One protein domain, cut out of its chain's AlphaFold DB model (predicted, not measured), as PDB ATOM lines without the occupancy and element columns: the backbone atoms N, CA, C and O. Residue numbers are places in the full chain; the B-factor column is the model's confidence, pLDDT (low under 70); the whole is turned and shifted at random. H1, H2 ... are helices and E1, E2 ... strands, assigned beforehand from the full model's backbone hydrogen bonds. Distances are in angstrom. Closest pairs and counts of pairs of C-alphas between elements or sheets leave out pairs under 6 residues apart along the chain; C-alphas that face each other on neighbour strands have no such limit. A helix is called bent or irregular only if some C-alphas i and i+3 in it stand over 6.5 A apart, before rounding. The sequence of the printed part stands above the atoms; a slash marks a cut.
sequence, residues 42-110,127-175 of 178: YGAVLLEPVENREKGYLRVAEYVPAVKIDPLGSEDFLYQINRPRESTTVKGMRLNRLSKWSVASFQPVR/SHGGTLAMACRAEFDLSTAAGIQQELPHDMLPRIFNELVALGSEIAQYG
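This is residues 42 to 110 and 127 to 175 of the 178 residues of an uncharacterized protein of Acidobacteria bacterium (UniProt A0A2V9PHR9). What shape do these atoms make? A long, twisted sheet of four strands has two helices, H1 and H2, over one face, in two layers. What are its parts? The printed part has 118 residues, with E1, H1, E2, E3, E4 and H2 in that order; the class is mixed, helices and strands. The sheet's order is E1, E4, E3, E2, all antiparallel. How large is it? It is loose, with a radius of gyration of the C-alphas of 17.5 A and spans of 52 by 36 by 23 A.

What comes first? E1, residues 42 to 50, begins with C-alpha 42 at (208.357, 220.804, 86.921) and spans 26.0 A; H1, residues 53 to 63, spans 15.3 A. What follows? E2, residues 78 to 82, spans 13.5 A. E3, residues 94 to 106, spans 35.5 A and bends by 62 degrees at residue 103; E4, residues 133 to 144, spans 34.4 A. What comes last? H2, residues 154 to 174, irregular with C-alphas 155 and 158 7.4 A apart, spans 30.9 A to C-alpha 174 at (221.229, 227.121, 97.404).

Which N and O atoms are within hydrogen-bond range? N 46 and O 138 of E1 and E4, N 100 and O 139 of E3 and E4, and N 101 and O 79 of the hairpin E2 and E3 are each 2.8 A apart. O i to N i+4 pairs are within range in 6 of 7 for H1 and 15 of 17 for H2. Where are the helices? H1 is over E4, the closest C-alphas being Gly 56 and Cys 136, 5.5 A. On the same face, H2 is over E4, with Leu 164 and Leu 142 closest, C-alphas 6.0 A apart.

Where is the cut? Residues 111 to 126 are not printed, and C-alphas 110 and 127 are 6.2 A apart. Which links are long? H1 to E2 and E2 to E3. Where is pLDDT under 70? At residues 110, 127 to 131 and 146 to 149.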
ATOM      1  N   TYR A  42     207.026 221.365  87.038       97.81
ATOM      2  CA  TYR A  42     208.357 220.804  86.921       97.81
ATOM      3  C   TYR A  42     208.763 220.285  88.295       97.81
ATOM      4  O   TYR A  42     208.606 220.980  89.299       97.81
ATOM      5  N   GLY A  43     209.287 219.066  88.340       96.88
ATOM      6  CA  GLY A  43     209.738 218.480  89.586       96.88
ATOM      7  C   GLY A  43     210.995 217.654  89.418       96.88
ATOM      8  O   GLY A  43     211.283 217.134  88.339       96.88
ATOM      9  N   ALA A  44     211.741 217.547  90.510       97.12
ATOM     10  CA  ALA A  44     212.978 216.788  90.569       97.12
ATOM     11  C   ALA A  44     213.163 216.173  91.957       97.12
ATOM     12  O   ALA A  44     212.693 216.711  92.960       97.12
ATOM     13  N   VAL A  45     213.874 215.046  91.996       97.62
ATOM     14  CA  VAL A  45     214.338 214.402  93.227       97.62
ATOM     15  C   VAL A  45     215.853 214.328  93.153       97.62
ATOM     16  O   VAL A  45     216.402 213.685  92.259       97.62
ATOM     17  N   LEU A  46     216.522 215.007  94.077       97.50
ATOM     18  CA  LEU A  46     217.972 215.046  94.185       97.50
ATOM     19  C   LEU A  46     218.395 214.206  95.380       97.50
ATOM     20  O   LEU A  46     217.766 214.251  96.440       97.50
ATOM     21  N   LEU A  47     219.459 213.436  95.181       96.75
ATOM     22  CA  LEU A  47     220.036 212.549  96.178       96.75
ATOM     23  C   LEU A  47     221.526 212.862  96.272       96.75
ATOM     24  O   LEU A  47     222.253 212.704  95.293       96.75
ATOM     25  N   GLU A  48     221.961 213.311  97.442       95.62
ATOM     26  CA  GLU A  48     223.375 213.484  97.777       95.62
ATOM     27  C   GLU A  48     223.750 212.385  98.777       95.62
ATOM     28  O   GLU A  48     223.249 212.414  99.906       95.62
ATOM     29  N   PRO A  49     224.550 211.380  98.376       94.69
ATOM     30  CA  PRO A  49     224.949 210.294  99.264       94.69
ATOM     31  C   PRO A  49     225.642 210.807 100.527       94.69
ATOM     32  O   PRO A  49     226.446 211.734 100.464       94.69
ATOM     33  N   VAL A  50     225.347 210.173 101.659       94.62
ATOM     34  CA  VAL A  50     225.973 210.455 102.956       94.62
ATOM     35  C   VAL A  50     226.296 209.154 103.675       94.62
ATOM     36  O   VAL A  50     225.649 208.130 103.458       94.62
ATOM     37  N   GLU A  51     227.282 209.198 104.563       91.62
ATOM     38  CA  GLU A  51     227.781 208.013 105.263       91.62
ATOM     39  C   GLU A  51     226.774 207.489 106.286       91.62
ATOM     40  O   GLU A  51     226.667 206.287 106.520       91.62
ATOM     41  N   ASN A  52     226.046 208.401 106.930       91.88
ATOM     42  CA  ASN A  52     225.060 208.068 107.943       91.88
ATOM     43  C   ASN A  52     224.045 209.202 108.151       91.88
ATOM     44  O   ASN A  52     224.159 210.305 107.616       91.88
ATOM     45  N   ARG A  53     223.044 208.908 108.982       94.44
ATOM     46  CA  ARG A  53     221.941 209.804 109.342       94.44
ATOM     47  C   ARG A  53     222.395 211.131 109.947       94.44
ATOM     48  O   ARG A  53     221.889 212.172 109.546       94.44
ATOM     49  N   GLU A  54     223.349 211.094 110.877       96.31
ATOM     50  CA  GLU A  54     223.860 212.291 111.556       96.31
ATOM     51  C   GLU A  54     224.533 213.237 110.552       96.31
ATOM     52  O   GLU A  54     224.211 214.425 110.507       96.31
ATOM     53  N   LYS A  55     225.404 212.701 109.685       96.81
ATOM     54  CA  LYS A  55     226.027 213.452 108.585       96.81
ATOM     55  C   LYS A  55     224.988 214.001 107.613       96.81
ATOM     56  O   LYS A  55     225.076 215.162 107.225       96.81
ATOM     57  N   GLY A  56     223.960 213.211 107.307       97.12
ATOM     58  CA  GLY A  56     222.817 213.654 106.516       97.12
ATOM     59  C   GLY A  56     222.075 214.840 107.128       97.12
ATOM     60  O   GLY A  56     221.752 215.787 106.420       97.12
ATOM     61  N   TYR A  57     221.825 214.832 108.437       97.94
ATOM     62  CA  TYR A  57     221.148 215.933 109.125       97.94
ATOM     63  C   TYR A  57     221.999 217.193 109.220       97.94
ATOM     64  O   TYR A  57     221.472 218.285 109.014       97.94
ATOM     65  N   LEU A  58     223.306 217.055 109.462       97.44
ATOM     66  CA  LEU A  58     224.237 218.182 109.391       97.44
ATOM     67  C   LEU A  58     224.214 218.820 107.998       97.44
ATOM     68  O   LEU A  58     224.083 220.035 107.886       97.44
ATOM     69  N   ARG A  59     224.248 217.999 106.945       97.69
ATOM     70  CA  ARG A  59     224.223 218.477 105.562       97.69
ATOM     71  C   ARG A  59     222.880 219.095 105.170       97.69
ATOM     72  O   ARG A  59     222.854 220.157 104.563       97.69
ATOM     73  N   VAL A  60     221.753 218.497 105.570       97.75
ATOM     74  CA  VAL A  60     220.421 219.090 105.351       97.75
ATOM     75  C   VAL A  60     220.290 220.437 106.062       97.75
ATOM     76  O   VAL A  60     219.721 221.356 105.483       97.75
ATOM     77  N   ALA A  61     220.850 220.597 107.265       96.88
ATOM     78  CA  ALA A  61     220.801 221.866 107.993       96.88
ATOM     79  C   ALA A  61     221.465 223.024 107.224       96.88
ATOM     80  O   ALA A  61     221.028 224.166 107.356       96.88
ATOM     81  N   GLU A  62     222.466 222.737 106.386       96.75
ATOM     82  CA  GLU A  62     223.082 223.731 105.495       96.75
ATOM     83  C   GLU A  62     222.123 224.187 104.385       96.75
ATOM     84  O   GLU A  62     222.151 225.350 103.989       96.75
ATOM     85  N   TYR A  63     221.239 223.300 103.915       97.12
ATOM     86  CA  TYR A  63     220.236 223.613 102.895       97.12
ATOM     87  C   TYR A  63     218.998 224.314 103.449       97.12
ATOM     88  O   TYR A  63     218.309 224.997 102.698       97.12
ATOM     89  N   VAL A  64     218.673 224.144 104.732       96.31
ATOM     90  CA  VAL A  64     217.459 224.716 105.343       96.31
ATOM     91  C   VAL A  64     217.789 225.546 106.589       96.31
ATOM     92  O   VAL A  64     217.299 225.256 107.682       96.31
ATOM     93  N   PRO A  65     218.578 226.631 106.454       93.88
ATOM     94  CA  PRO A  65     219.138 227.363 107.598       93.88
ATOM     95  C   PRO A  65     218.083 228.031 108.496       93.88
ATOM     96  O   PRO A  65     218.388 228.448 109.612       93.88
ATOM     97  N   ALA A  66     216.834 228.136 108.032       92.62
ATOM     98  CA  ALA A  66     215.717 228.669 108.807       92.62
ATOM     99  C   ALA A  66     215.259 227.744 109.954       92.62
ATOM    100  O   ALA A  66     214.525 228.194 110.836       92.62
ATOM    101  N   VAL A  67     215.664 226.468 109.955       93.81
ATOM    102  CA  VAL A  67     215.264 225.476 110.960       93.81
ATOM    103  C   VAL A  67     216.495 224.895 111.643       93.81
ATOM    104  O   VAL A  67     217.441 224.453 110.999       93.81
ATOM    105  N   LYS A  68     216.470 224.844 112.978       95.69
ATOM    106  CA  LYS A  68     217.495 224.147 113.758       95.69
ATOM    107  C   LYS A  68     217.198 222.645 113.768       95.69
ATOM    108  O   LYS A  68     216.190 222.233 114.335       95.69
ATOM    109  N   ILE A  69     218.090 221.848 113.190       96.19
ATOM    110  CA  ILE A  69     218.023 220.378 113.205       96.19
ATOM    111  C   ILE A  69     218.881 219.852 114.362       96.19
ATOM    112  O   ILE A  69     219.981 220.360 114.574       96.19
ATOM    113  N   ASP A  70     218.386 218.867 115.119       96.31
ATOM    114  CA  ASP A  70     219.156 218.137 116.140       96.31
ATOM    115  C   ASP A  70     219.653 216.800 115.559       96.31
ATOM    116  O   ASP A  70     218.867 215.849 115.495       96.31
ATOM    117  N   PRO A  71     220.927 216.700 115.124       95.12
ATOM    118  CA  PRO A  71     221.416 215.530 114.401       95.12
ATOM    119  C   PRO A  71     221.464 214.249 115.242       95.12
ATOM    120  O   PRO A  71     221.422 213.152 114.689       95.12
ATOM    121  N   LEU A  72     221.570 214.392 116.568       95.50
ATOM    122  CA  LEU A  72     221.745 213.280 117.501       95.50
ATOM    123  C   LEU A  72     220.419 212.871 118.148       95.50
ATOM    124  O   LEU A  72     220.184 211.679 118.338       95.50
ATOM    125  N   GLY A  73     219.566 213.846 118.478       95.38
ATOM    126  CA  GLY A  73     218.303 213.621 119.187       95.38
ATOM    127  C   GLY A  73     217.069 213.425 118.303       95.38
ATOM    128  O   GLY A  73     216.065 212.904 118.782       95.38
ATOM    129  N   SER A  74     217.111 213.811 117.024       93.75
ATOM    130  CA  SER A  74     216.005 213.542 116.086       93.75
ATOM    131  C   SER A  74     216.179 212.143 115.528       93.75
ATOM    132  O   SER A  74     217.304 211.846 115.173       93.75
ATOM    133  N   GLU A  75     215.146 211.302 115.405       92.88
ATOM    134  CA  GLU A  75     215.220 210.000 114.699       92.88
ATOM    135  C   GLU A  75     214.748 210.083 113.242       92.88
ATOM    136  O   GLU A  75     215.257 209.356 112.389       92.88
ATOM    137  N   ASP A  76     213.832 211.012 112.972       93.12
ATOM    138  CA  ASP A  76     213.317 211.344 111.651       93.12
ATOM    139  C   ASP A  76     213.221 212.871 111.497       93.12
ATOM    140  O   ASP A  76     212.983 213.595 112.469       93.12
ATOM    141  N   PHE A  77     213.420 213.364 110.275       96.25
ATOM    142  CA  PHE A  77     213.313 214.780 109.942       96.25
ATOM    143  C   PHE A  77     212.748 214.962 108.534       96.25
ATOM    144  O   PHE A  77     213.307 214.471 107.548       96.25
ATOM    145  N   LEU A  78     211.688 215.766 108.444       97.25
ATOM    146  CA  LEU A  78     211.101 216.235 107.198       97.25
ATOM    147  C   LEU A  78     210.814 217.730 107.311       97.25
ATOM    148  O   LEU A  78     209.977 218.155 108.107       97.25
ATOM    149  N   TYR A  79     211.458 218.522 106.459       97.62
ATOM    150  CA  TYR A  79     211.088 219.915 106.244       97.62
ATOM    151  C   TYR A  79     210.409 220.052 104.892       97.62
ATOM    152  O   TYR A  79     210.977 219.677 103.870       97.62
ATOM    153  N   GLN A  80     209.192 220.591 104.888       97.88
ATOM    154  CA  GLN A  80     208.430 220.876 103.680       97.88
ATOM    155  C   GLN A  80     207.889 222.300 103.753       97.88
ATOM    156  O   GLN A  80     207.236 222.674 104.727       97.88
ATOM    157  N   ILE A  81     208.102 223.073 102.694       97.19
ATOM    158  CA  ILE A  81     207.625 224.452 102.596       97.19
ATOM    159  C   ILE A  81     207.190 224.764 101.167       97.19
ATOM    160  O   ILE A  81     207.779 224.275 100.208       97.19
ATOM    161  N   ASN A  82     206.148 225.585 101.022       96.44
ATOM    162  CA  ASN A  82     205.809 226.233  99.758       96.44
ATOM    163  C   ASN A  82     206.126 227.727  99.883       96.44
ATOM    164  O   ASN A  82     205.542 228.391 100.743       96.44
ATOM    165  N   ARG A  83     207.015 228.256  99.034       95.25
ATOM    166  CA  ARG A  83     207.350 229.693  98.966       95.25
ATOM    167  C   ARG A  83     206.904 230.301  97.637       95.25
ATOM    168  O   ARG A  83     207.727 230.437  96.730       95.25
ATOM    169  N   PRO A  84     205.617 230.655  97.468       94.50
ATOM    170  CA  PRO A  84     205.152 231.093  96.167       94.50
ATOM    171  C   PRO A  84     205.764 232.441  95.777       94.50
ATOM    172  O   PRO A  84     205.800 233.364  96.591       94.50
ATOM    173  N   ARG A  85     206.182 232.568  94.517       94.00
ATOM    174  CA  ARG A  85     206.810 233.768  93.940       94.00
ATOM    175  C   ARG A  85     205.994 234.245  92.737       94.00
ATOM    176  O   ARG A  85     205.326 233.444  92.087       94.00
ATOM    177  N   GLU A  86     206.009 235.544  92.461       95.38
ATOM    178  CA  GLU A  86     205.436 236.080  91.220       95.38
ATOM    179  C   GLU A  86     206.256 235.603  90.016       95.38
ATOM    180  O   GLU A  86     207.487 235.580  90.073       95.38
ATOM    181  N   SER A  87     205.575 235.228  88.935       94.69
ATOM    182  CA  SER A  87     206.221 234.894  87.670       94.69
ATOM    183  C   SER A  87     206.824 236.151  87.050       94.69
ATOM    184  O   SER A  87     206.186 237.198  86.922       94.69
ATOM    185  N   THR A  88     208.069 236.017  86.625       95.19
ATOM    186  CA  THR A  88     208.803 236.978  85.803       95.19
ATOM    187  C   THR A  88     208.402 236.886  84.330       95.19
ATOM    188  O   THR A  88     208.582 237.847  83.583       95.19
ATOM    189  N   THR A  89     207.814 235.759  83.919       93.44
ATOM    190  CA  THR A  89     207.383 235.489  82.542       93.44
ATOM    191  C   THR A  89     205.961 235.976  82.258       93.44
ATOM    192  O   THR A  89     205.711 236.559  81.202       93.44
ATOM    193  N   VAL A  90     205.014 235.739  83.174       90.94
ATOM    194  CA  VAL A  90     203.594 236.095  83.007       90.94
ATOM    195  C   VAL A  90     203.145 236.978  84.164       90.94
ATOM    196  O   VAL A  90     203.048 236.547  85.311       90.94
ATOM    197  N   LYS A  91     202.822 238.235  83.853       90.62
ATOM    198  CA  LYS A  91     202.417 239.227  84.852       90.62
ATOM    199  C   LYS A  91     201.165 238.782  85.614       90.62
ATOM    200  O   LYS A  91     200.143 238.480  85.004       90.62
ATOM    201  N   GLY A  92     201.233 238.828  86.945       89.25
ATOM    202  CA  GLY A  92     200.119 238.487  87.837       89.25
ATOM    203  C   GLY A  92     199.891 236.983  88.015       89.25
ATOM    204  O   GLY A  92     198.947 236.592  88.697       89.25
ATOM    205  N   MET A  93     200.736 236.136  87.415       90.88
ATOM    206  CA  MET A  93     200.737 234.702  87.675       90.88
ATOM    207  C   MET A  93     201.649 234.392  88.862       90.88
ATOM    208  O   MET A  93     202.818 234.767  88.868       90.88
ATOM    209  N   ARG A  94     201.145 233.625  89.832       93.44
ATOM    210  CA  ARG A  94     201.960 233.088  90.928       93.44
ATOM    211  C   ARG A  94     202.459 231.687  90.603       93.44
ATOM    212  O   ARG A  94     201.713 230.853  90.083       93.44
ATOM    213  N   LEU A  95     203.704 231.425  90.970       95.31
ATOM    214  CA  LEU A  95     204.344 230.120  90.905       95.31
ATOM    215  C   LEU A  95     204.452 229.550  92.315       95.31
ATOM    216  O   LEU A  95     204.932 230.224  93.224       95.31
ATOM    217  N   ASN A  96     204.014 228.311  92.500       96.00
ATOM    218  CA  ASN A  96     204.256 227.538  93.707       96.00
ATOM    219  C   ASN A  96     205.664 226.951  93.659       96.00
ATOM    220  O   ASN A  96     206.063 226.382  92.643       96.00
ATOM    221  N   ARG A  97     206.385 227.060  94.777       96.44
ATOM    222  CA  ARG A  97     207.718 226.483  94.973       96.44
ATOM    223  C   ARG A  97     207.651 225.541  96.167       96.44
ATOM    224  O   ARG A  97     208.070 225.914  97.262       96.44
ATOM    225  N   LEU A  98     207.007 224.386  95.981       97.19
ATOM    226  CA  LEU A  98     206.921 223.366  97.018       97.19
ATOM    227  C   LEU A  98     208.220 222.567  97.020       97.19
ATOM    228  O   LEU A  98     208.556 221.929  96.027       97.19
ATOM    229  N   SER A  99     208.913 222.576  98.151       97.88
ATOM    230  CA  SER A  99     210.179 221.871  98.318       97.88
ATOM    231  C   SER A  99     210.174 221.049  99.597       97.88
ATOM    232  O   SER A  99     209.538 221.429 100.585       97.88
ATOM    233  N   LYS A 100     210.879 219.917  99.572       98.38
ATOM    234  CA  LYS A 100     211.046 219.011 100.709       98.38
ATOM    235  C   LYS A 100     212.508 218.655 100.896       98.38
ATOM    236  O   LYS A 100     213.186 218.378  99.912       98.38
ATOM    237  N   TRP A 101     212.949 218.583 102.145       98.50
ATOM    238  CA  TRP A 101     214.271 218.102 102.527       98.50
ATOM    239  C   TRP A 101     214.153 217.070 103.642       98.50
ATOM    240  O   TRP A 101     213.399 217.250 104.600       98.50
ATOM    241  N   SER A 102     214.890 215.975 103.493       98.12
ATOM    242  CA  SER A 102     214.924 214.846 104.427       98.12
ATOM    243  C   SER A 102     216.235 214.068 104.265       98.12
ATOM    244  O   SER A 102     217.031 214.364 103.372       98.12
ATOM    245  N   VAL A 103     216.456 213.056 105.104       97.38
ATOM    246  CA  VAL A 103     217.492 212.038 104.881       97.38
ATOM    247  C   VAL A 103     216.798 210.721 104.562       97.38
ATOM    248  O   VAL A 103     216.010 210.225 105.359       97.38
ATOM    249  N   ALA A 104     217.075 210.166 103.386       94.25
ATOM    250  CA  ALA A 104     216.494 208.918 102.916       94.25
ATOM    251  C   ALA A 104     217.456 207.746 103.138       94.25
ATOM    252  O   ALA A 104     218.665 207.878 102.942       94.25
ATOM    253  N   SER A 105     216.903 206.586 103.492       91.31
ATOM    254  CA  SER A 105     217.619 205.315 103.580       91.31
ATOM    255  C   SER A 105     217.132 204.352 102.497       91.31
ATOM    256  O   SER A 105     215.930 204.107 102.376       91.31
ATOM    257  N   PHE A 106     218.055 203.773 101.739       87.00
ATOM    258  CA  PHE A 106     217.796 202.840 100.651       87.00
ATOM    259  C   PHE A 106     218.328 201.461 101.025       87.00
ATOM    260  O   PHE A 106     219.524 201.275 101.259       87.00
ATOM    261  N   GLN A 107     217.428 200.483 101.053       82.56
ATOM    262  CA  GLN A 107     217.762 199.100 101.356       82.56
ATOM    263  C   GLN A 107     217.523 198.232 100.114       82.56
ATOM    264  O   GLN A 107     216.368 198.017  99.736       82.56
ATOM    265  N   PRO A 108     218.581 197.741  99.442       70.06
ATOM    266  CA  PRO A 108     218.409 196.872  98.289       70.06
ATOM    267  C   PRO A 108     217.853 195.513  98.729       70.06
ATOM    268  O   PRO A 108     218.457 194.797  99.530       70.06
ATOM    269  N   VAL A 109     216.704 195.136  98.168       71.81
ATOM    270  CA  VAL A 109     216.116 193.803  98.344       71.81
ATOM    271  C   VAL A 109     216.513 192.942  97.151       71.81
ATOM    272  O   VAL A 109     216.168 193.253  96.011       71.81
ATOM    273  N   ARG A 110     217.245 191.850  97.397       66.38
ATOM    274  CA  ARG A 110     217.591 190.874  96.358       66.38
ATOM    275  C   ARG A 110     216.583 189.734  96.370       66.38
ATOM    276  O   ARG A 110     216.364 189.101  97.399       66.38
ATOM    277  N   SER A 127     217.402 187.967 101.241       54.97
ATOM    278  CA  SER A 127     218.579 188.454 101.950       54.97
ATOM    279  C   SER A 127     218.646 189.968 101.808       54.97
ATOM    280  O   SER A 127     218.450 190.523 100.721       54.97
ATOM    281  N   HIS A 128     218.923 190.649 102.919       53.41
ATOM    282  CA  HIS A 128     219.365 192.038 102.892       53.41
ATOM    283  C   HIS A 128     220.749 192.048 102.237       53.41
ATOM    284  O   HIS A 128     221.762 191.773 102.876       53.41
ATOM    285  N   GLY A 129     220.770 192.220 100.920       47.91
ATOM    286  CA  GLY A 129     221.956 192.053 100.093       47.91
ATOM    287  C   GLY A 129     222.582 193.392  99.740       47.91
ATOM    288  O   GLY A 129     222.521 193.779  98.572       47.91
ATOM    289  N   GLY A 130     223.164 194.077 100.726       57.78
ATOM    290  CA  GLY A 130     223.953 195.298 100.527       57.78
ATOM    291  C   GLY A 130     224.041 196.182 101.773       57.78
ATOM    292  O   GLY A 130     223.219 196.066 102.681       57.78
ATOM    293  N   THR A 131     225.041 197.064 101.799       65.38
ATOM    294  CA  THR A 131     225.158 198.162 102.769       65.38
ATOM    295  C   THR A 131     223.938 199.081 102.649       65.38
ATOM    296  O   THR A 131     223.502 199.381 101.535       65.38
ATOM    297  N   LEU A 132     223.369 199.520 103.781       74.62
ATOM    298  CA  LEU A 132     222.322 200.544 103.794       74.62
ATOM    299  C   LEU A 132     222.892 201.818 103.161       74.62
ATOM    300  O   LEU A 132     223.830 202.396 103.700       74.62
ATOM    301  N   ALA A 133     222.336 202.250 102.034       87.50
ATOM    302  CA  ALA A 133     222.739 203.509 101.427       87.50
ATOM    303  C   ALA A 133     221.895 204.638 102.011       87.50
ATOM    304  O   ALA A 133     220.675 204.508 102.119       87.50
ATOM    305  N   MET A 134     222.522 205.745 102.390       92.44
ATOM    306  CA  MET A 134     221.822 206.924 102.894       92.44
ATOM    307  C   MET A 134     222.108 208.120 101.990       92.44
ATOM    308  O   MET A 134     223.179 208.215 101.396       92.44
ATOM    309  N   ALA A 135     221.143 209.027 101.862       95.94
ATOM    310  CA  ALA A 135     221.326 210.274 101.125       95.94
ATOM    311  C   ALA A 135     220.513 211.415 101.728       95.94
ATOM    312  O   ALA A 135     219.376 211.214 102.163       95.94
ATOM    313  N   CYS A 136     221.047 212.632 101.668       97.56
ATOM    314  CA  CYS A 136     220.211 213.822 101.727       97.56
ATOM    315  C   CYS A 136     219.289 213.810 100.507       97.56
ATOM    316  O   CYS A 136     219.736 213.614  99.376       97.56
ATOM    317  N   ARG A 137     217.994 213.999 100.744       97.81
ATOM    318  CA  ARG A 137     216.964 213.965  99.713       97.81
ATOM    319  C   ARG A 137     216.276 215.311  99.643       97.81
ATOM    320  O   ARG A 137     215.635 215.718 100.612       97.81
ATOM    321  N   ALA A 138     216.382 215.950  98.485       98.12
ATOM    322  CA  ALA A 138     215.632 217.148  98.158       98.12
ATOM    323  C   ALA A 138     214.594 216.823  97.075       98.12
ATOM    324  O   ALA A 138     214.924 216.212  96.060       98.12
ATOM    325  N   GLU A 139     213.339 217.198  97.297       98.25
ATOM    326  CA  GLU A 139     212.266 217.075  96.308       98.25
ATOM    327  C   GLU A 139     211.709 218.450  95.994       98.25
ATOM    328  O   GLU A 139     211.395 219.203  96.916       98.25
ATOM    329  N   PHE A 140     211.519 218.748  94.715       94.25
ATOM    330  CA  PHE A 140     210.898 219.992  94.273       94.25
ATOM    331  C   PHE A 140     209.668 219.663  93.427       94.25
ATOM    332  O   PHE A 140     209.739 218.816  92.539       94.25
ATOM    333  N   ASP A 141     208.554 220.338  93.702       96.69
ATOM    334  CA  ASP A 141     207.322 220.362  92.909       96.69
ATOM    335  C   ASP A 141     206.979 221.834  92.650       96.69
ATOM    336  O   ASP A 141     206.364 222.538  93.462       96.69
ATOM    337  N   LEU A 142     207.486 222.332  91.527       97.44
ATOM    338  CA  LEU A 142     207.376 223.719  91.113       97.44
ATOM    339  C   LEU A 142     206.272 223.813  90.078       97.44
ATOM    340  O   LEU A 142     206.291 223.096  89.083       97.44
ATOM    341  N   SER A 143     205.289 224.680  90.285       96.62
ATOM    342  CA  SER A 143     204.126 224.702  89.396       96.62
ATOM    343  C   SER A 143     203.470 226.061  89.280       96.62
ATOM    344  O   SER A 143     203.562 226.894  90.178       96.62
ATOM    345  N   THR A 144     202.742 226.274  88.190       94.88
ATOM    346  CA  THR A 144     201.790 227.385  88.107       94.88
ATOM    347  C   THR A 144     200.673 227.199  89.144       94.88
ATOM    348  O   THR A 144     200.334 226.074  89.538       94.88
ATOM    349  N   ALA A 145     200.117 228.304  89.651       82.50
ATOM    350  CA  ALA A 145     199.078 228.262  90.677       82.50
ATOM    351  C   ALA A 145     197.836 227.471  90.221       82.50
ATOM    352  O   ALA A 145     197.251 227.754  89.180       82.50
ATOM    353  N   ALA A 146     197.378 226.533  91.057       65.25
ATOM    354  CA  ALA A 146     196.227 225.665  90.779       65.25
ATOM    355  C   ALA A 146     194.869 226.399  90.698       65.25
ATOM    356  O   ALA A 146     193.866 225.792  90.341       65.25
ATOM    357  N   GLY A 147     194.819 227.691  91.048       63.31
ATOM    358  CA  GLY A 147     193.592 228.497  91.049       63.31
ATOM    359  C   GLY A 147     193.205 229.089  89.689       63.31
ATOM    360  O   GLY A 147     192.156 229.721  89.587       63.31
ATOM    361  N   ILE A 148     194.031 228.915  88.655       62.97
ATOM    362  CA  ILE A 148     193.753 229.425  87.313       62.97
ATOM    363  C   ILE A 148     192.929 228.361  86.571       62.97
ATOM    364  O   ILE A 148     193.464 227.353  86.129       62.97
ATOM    365  N   GLN A 149     191.611 228.563  86.451       67.94
ATOM    366  CA  GLN A 149     190.749 227.729  85.588       67.94
ATOM    367  C   GLN A 149     190.877 228.090  84.096       67.94
ATOM    368  O   GLN A 149     190.230 227.482  83.249       67.94
ATOM    369  N   GLN A 150     191.685 229.100  83.779       81.31
ATOM    370  CA  GLN A 150     191.977 229.523  82.418       81.31
ATOM    371  C   GLN A 150     193.144 228.713  81.847       81.31
ATOM    372  O   GLN A 150     194.101 228.395  82.551       81.31
ATOM    373  N   GLU A 151     193.072 228.394  80.558       89.69
ATOM    374  CA  GLU A 151     194.193 227.788  79.844       89.69
ATOM    375  C   GLU A 151     195.412 228.718  79.883       89.69
ATOM    376  O   GLU A 151     195.300 229.937  79.717       89.69
ATOM    377  N   LEU A 152     196.587 228.136  80.120       91.19
ATOM    378  CA  LEU A 152     197.844 228.865  80.043       91.19
ATOM    379  C   LEU A 152     198.087 229.297  78.586       91.19
ATOM    380  O   LEU A 152     197.826 228.502  77.678       91.19
ATOM    381  N   PRO A 153     198.612 230.515  78.339       90.94
ATOM    382  CA  PRO A 153     198.943 230.953  76.987       90.94
ATOM    383  C   PRO A 153     199.944 229.983  76.354       90.94
ATOM    384  O   PRO A 153     201.061 229.816  76.850       90.94
ATOM    385  N   HIS A 154     199.506 229.298  75.299       93.38
ATOM    386  CA  HIS A 154     200.222 228.157  74.726       93.38
ATOM    387  C   HIS A 154     201.607 228.545  74.192       93.38
ATOM    388  O   HIS A 154     202.604 227.886  74.479       93.38
ATOM    389  N   ASP A 155     201.695 229.709  73.551       93.81
ATOM    390  CA  ASP A 155     202.927 230.326  73.055       93.81
ATOM    391  C   ASP A 155     203.942 230.669  74.164       93.81
ATOM    392  O   ASP A 155     205.142 230.809  73.907       93.81
ATOM    393  N   MET A 156     203.477 230.765  75.413       94.19
ATOM    394  CA  MET A 156     204.299 231.060  76.584       94.19
ATOM    395  C   MET A 156     204.732 229.805  77.348       94.19
ATOM    396  O   MET A 156     205.606 229.916  78.211       94.19
ATOM    397  N   LEU A 157     204.189 228.619  77.042       96.06
ATOM    398  CA  LEU A 157     204.470 227.390  77.795       96.06
ATOM    399  C   LEU A 157     205.967 227.057  77.893       96.06
ATOM    400  O   LEU A 157     206.423 226.825  79.016       96.06
ATOM    401  N   PRO A 158     206.776 227.114  76.812       97.06
ATOM    402  CA  PRO A 158     208.215 226.873  76.930       97.06
ATOM    403  C   PRO A 158     208.921 227.897  77.831       97.06
ATOM    404  O   PRO A 158     209.860 227.560  78.546       97.06
ATOM    405  N   ARG A 159     208.464 229.157  77.841       96.88
ATOM    406  CA  ARG A 159     209.055 230.209  78.686       96.88
ATOM    407  C   ARG A 159     208.701 230.014  80.158       96.88
ATOM    408  O   ARG A 159     209.586 230.100  81.002       96.88
ATOM    409  N   ILE A 160     207.440 229.696  80.451       96.62
ATOM    410  CA  ILE A 160     206.984 229.374  81.811       96.62
ATOM    411  C   ILE A 160     207.726 228.138  82.327       96.62
ATOM    412  O   ILE A 160     208.191 228.125  83.462       96.62
ATOM    413  N   PHE A 161     207.877 227.109  81.490       97.94
ATOM    414  CA  PHE A 161     208.638 225.913  81.832       97.94
ATOM    415  C   PHE A 161     210.088 226.237  82.199       97.94
ATOM    416  O   PHE A 161     210.555 225.814  83.252       97.94
ATOM    417  N   ASN A 162     210.781 227.030  81.377       97.75
ATOM    418  CA  ASN A 162     212.163 227.428  81.648       97.75
ATOM    419  C   ASN A 162     212.297 228.234  82.945       97.75
ATOM    420  O   ASN A 162     213.287 228.082  83.655       97.75
ATOM    421  N   GLU A 163     211.300 229.051  83.289       97.69
ATOM    422  CA  GLU A 163     211.251 229.722  84.589       97.69
ATOM    423  C   GLU A 163     211.133 228.715  85.745       97.69
ATOM    424  O   GLU A 163     211.862 228.826  86.730       97.69
ATOM    425  N   LEU A 164     210.275 227.694  85.622       98.00
ATOM    426  CA  LEU A 164     210.176 226.626  86.623       98.00
ATOM    427  C   LEU A 164     211.483 225.824  86.742       98.00
ATOM    428  O   LEU A 164     211.895 225.509  87.857       98.00
ATOM    429  N   VAL A 165     212.154 225.525  85.624       98.00
ATOM    430  CA  VAL A 165     213.466 224.855  85.621       98.00
ATOM    431  C   VAL A 165     214.508 225.713  86.335       98.00
ATOM    432  O   VAL A 165     215.181 225.215  87.233       98.00
ATOM    433  N   ALA A 166     214.582 227.012  86.025       97.31
ATOM    434  CA  ALA A 166     215.518 227.934  86.667       97.31
ATOM    435  C   ALA A 166     215.305 228.024  88.188       97.31
ATOM    436  O   ALA A 166     216.274 228.049  88.947       97.31
ATOM    437  N   LEU A 167     214.048 228.018  88.646       96.88
ATOM    438  CA  LEU A 167     213.722 227.926  90.072       96.88
ATOM    439  C   LEU A 167     214.201 226.599  90.681       96.88
ATOM    440  O   LEU A 167     214.698 226.586  91.804       96.88
ATOM    441  N   GLY A 168     214.083 225.488  89.952       96.75
ATOM    442  CA  GLY A 168     214.605 224.192  90.380       96.75
ATOM    443  C   GLY A 168     216.121 224.200  90.541       96.75
ATOM    444  O   GLY A 168     216.623 223.733  91.561       96.75
ATOM    445  N   SER A 169     216.843 224.786  89.584       96.94
ATOM    446  CA  SER A 169     218.300 224.925  89.652       96.94
ATOM    447  C   SER A 169     218.739 225.857  90.793       96.94
ATOM    448  O   SER A 169     219.723 225.556  91.466       96.94
ATOM    449  N   GLU A 170     217.996 226.938  91.072       96.31
ATOM    450  CA  GLU A 170     218.226 227.812  92.238       96.31
ATOM    451  C   GLU A 170     218.129 227.016  93.549       96.31
ATOM    452  O   GLU A 170     219.044 227.057  94.372       96.31
ATOM    453  N   ILE A 171     217.052 226.247  93.732       96.19
ATOM    454  CA  ILE A 171     216.834 225.465  94.957       96.19
ATOM    455  C   ILE A 171     217.868 224.334  95.073       96.19
ATOM    456  O   ILE A 171     218.395 224.090  96.156       96.19
ATOM    457  N   ALA A 172     218.205 223.671  93.965       96.19
ATOM    458  CA  ALA A 172     219.247 222.647  93.932       96.19
ATOM    459  C   ALA A 172     220.626 223.190  94.343       96.19
ATOM    460  O   ALA A 172     221.419 222.456  94.929       96.19
ATOM    461  N   GLN A 173     220.920 224.454  94.027       95.31
ATOM    462  CA  GLN A 173     222.212 225.073  94.311       95.31
ATOM    463  C   GLN A 173     222.294 225.680  95.716       95.31
ATOM    464  O   GLN A 173     223.355 225.618  96.338       95.31
ATOM    465  N   TYR A 174     221.207 226.283  96.200       95.81
ATOM    466  CA  TYR A 174     221.229 227.121  97.404       95.81
ATOM    467  C   TYR A 174     220.337 226.621  98.549       95.81
ATOM    468  O   TYR A 174     220.407 227.172  99.643       95.81
ATOM    469  N   GLY A 175     219.514 225.590  98.337       96.12
ATOM    470  CA  GLY A 175     218.565 225.106  99.341       96.12
ATOM    471  C   GLY A 175     217.307 225.980  99.462       96.12
ATOM    472  O   GLY A 175     216.782 226.481  98.465       96.12
TER     473      GLY A 175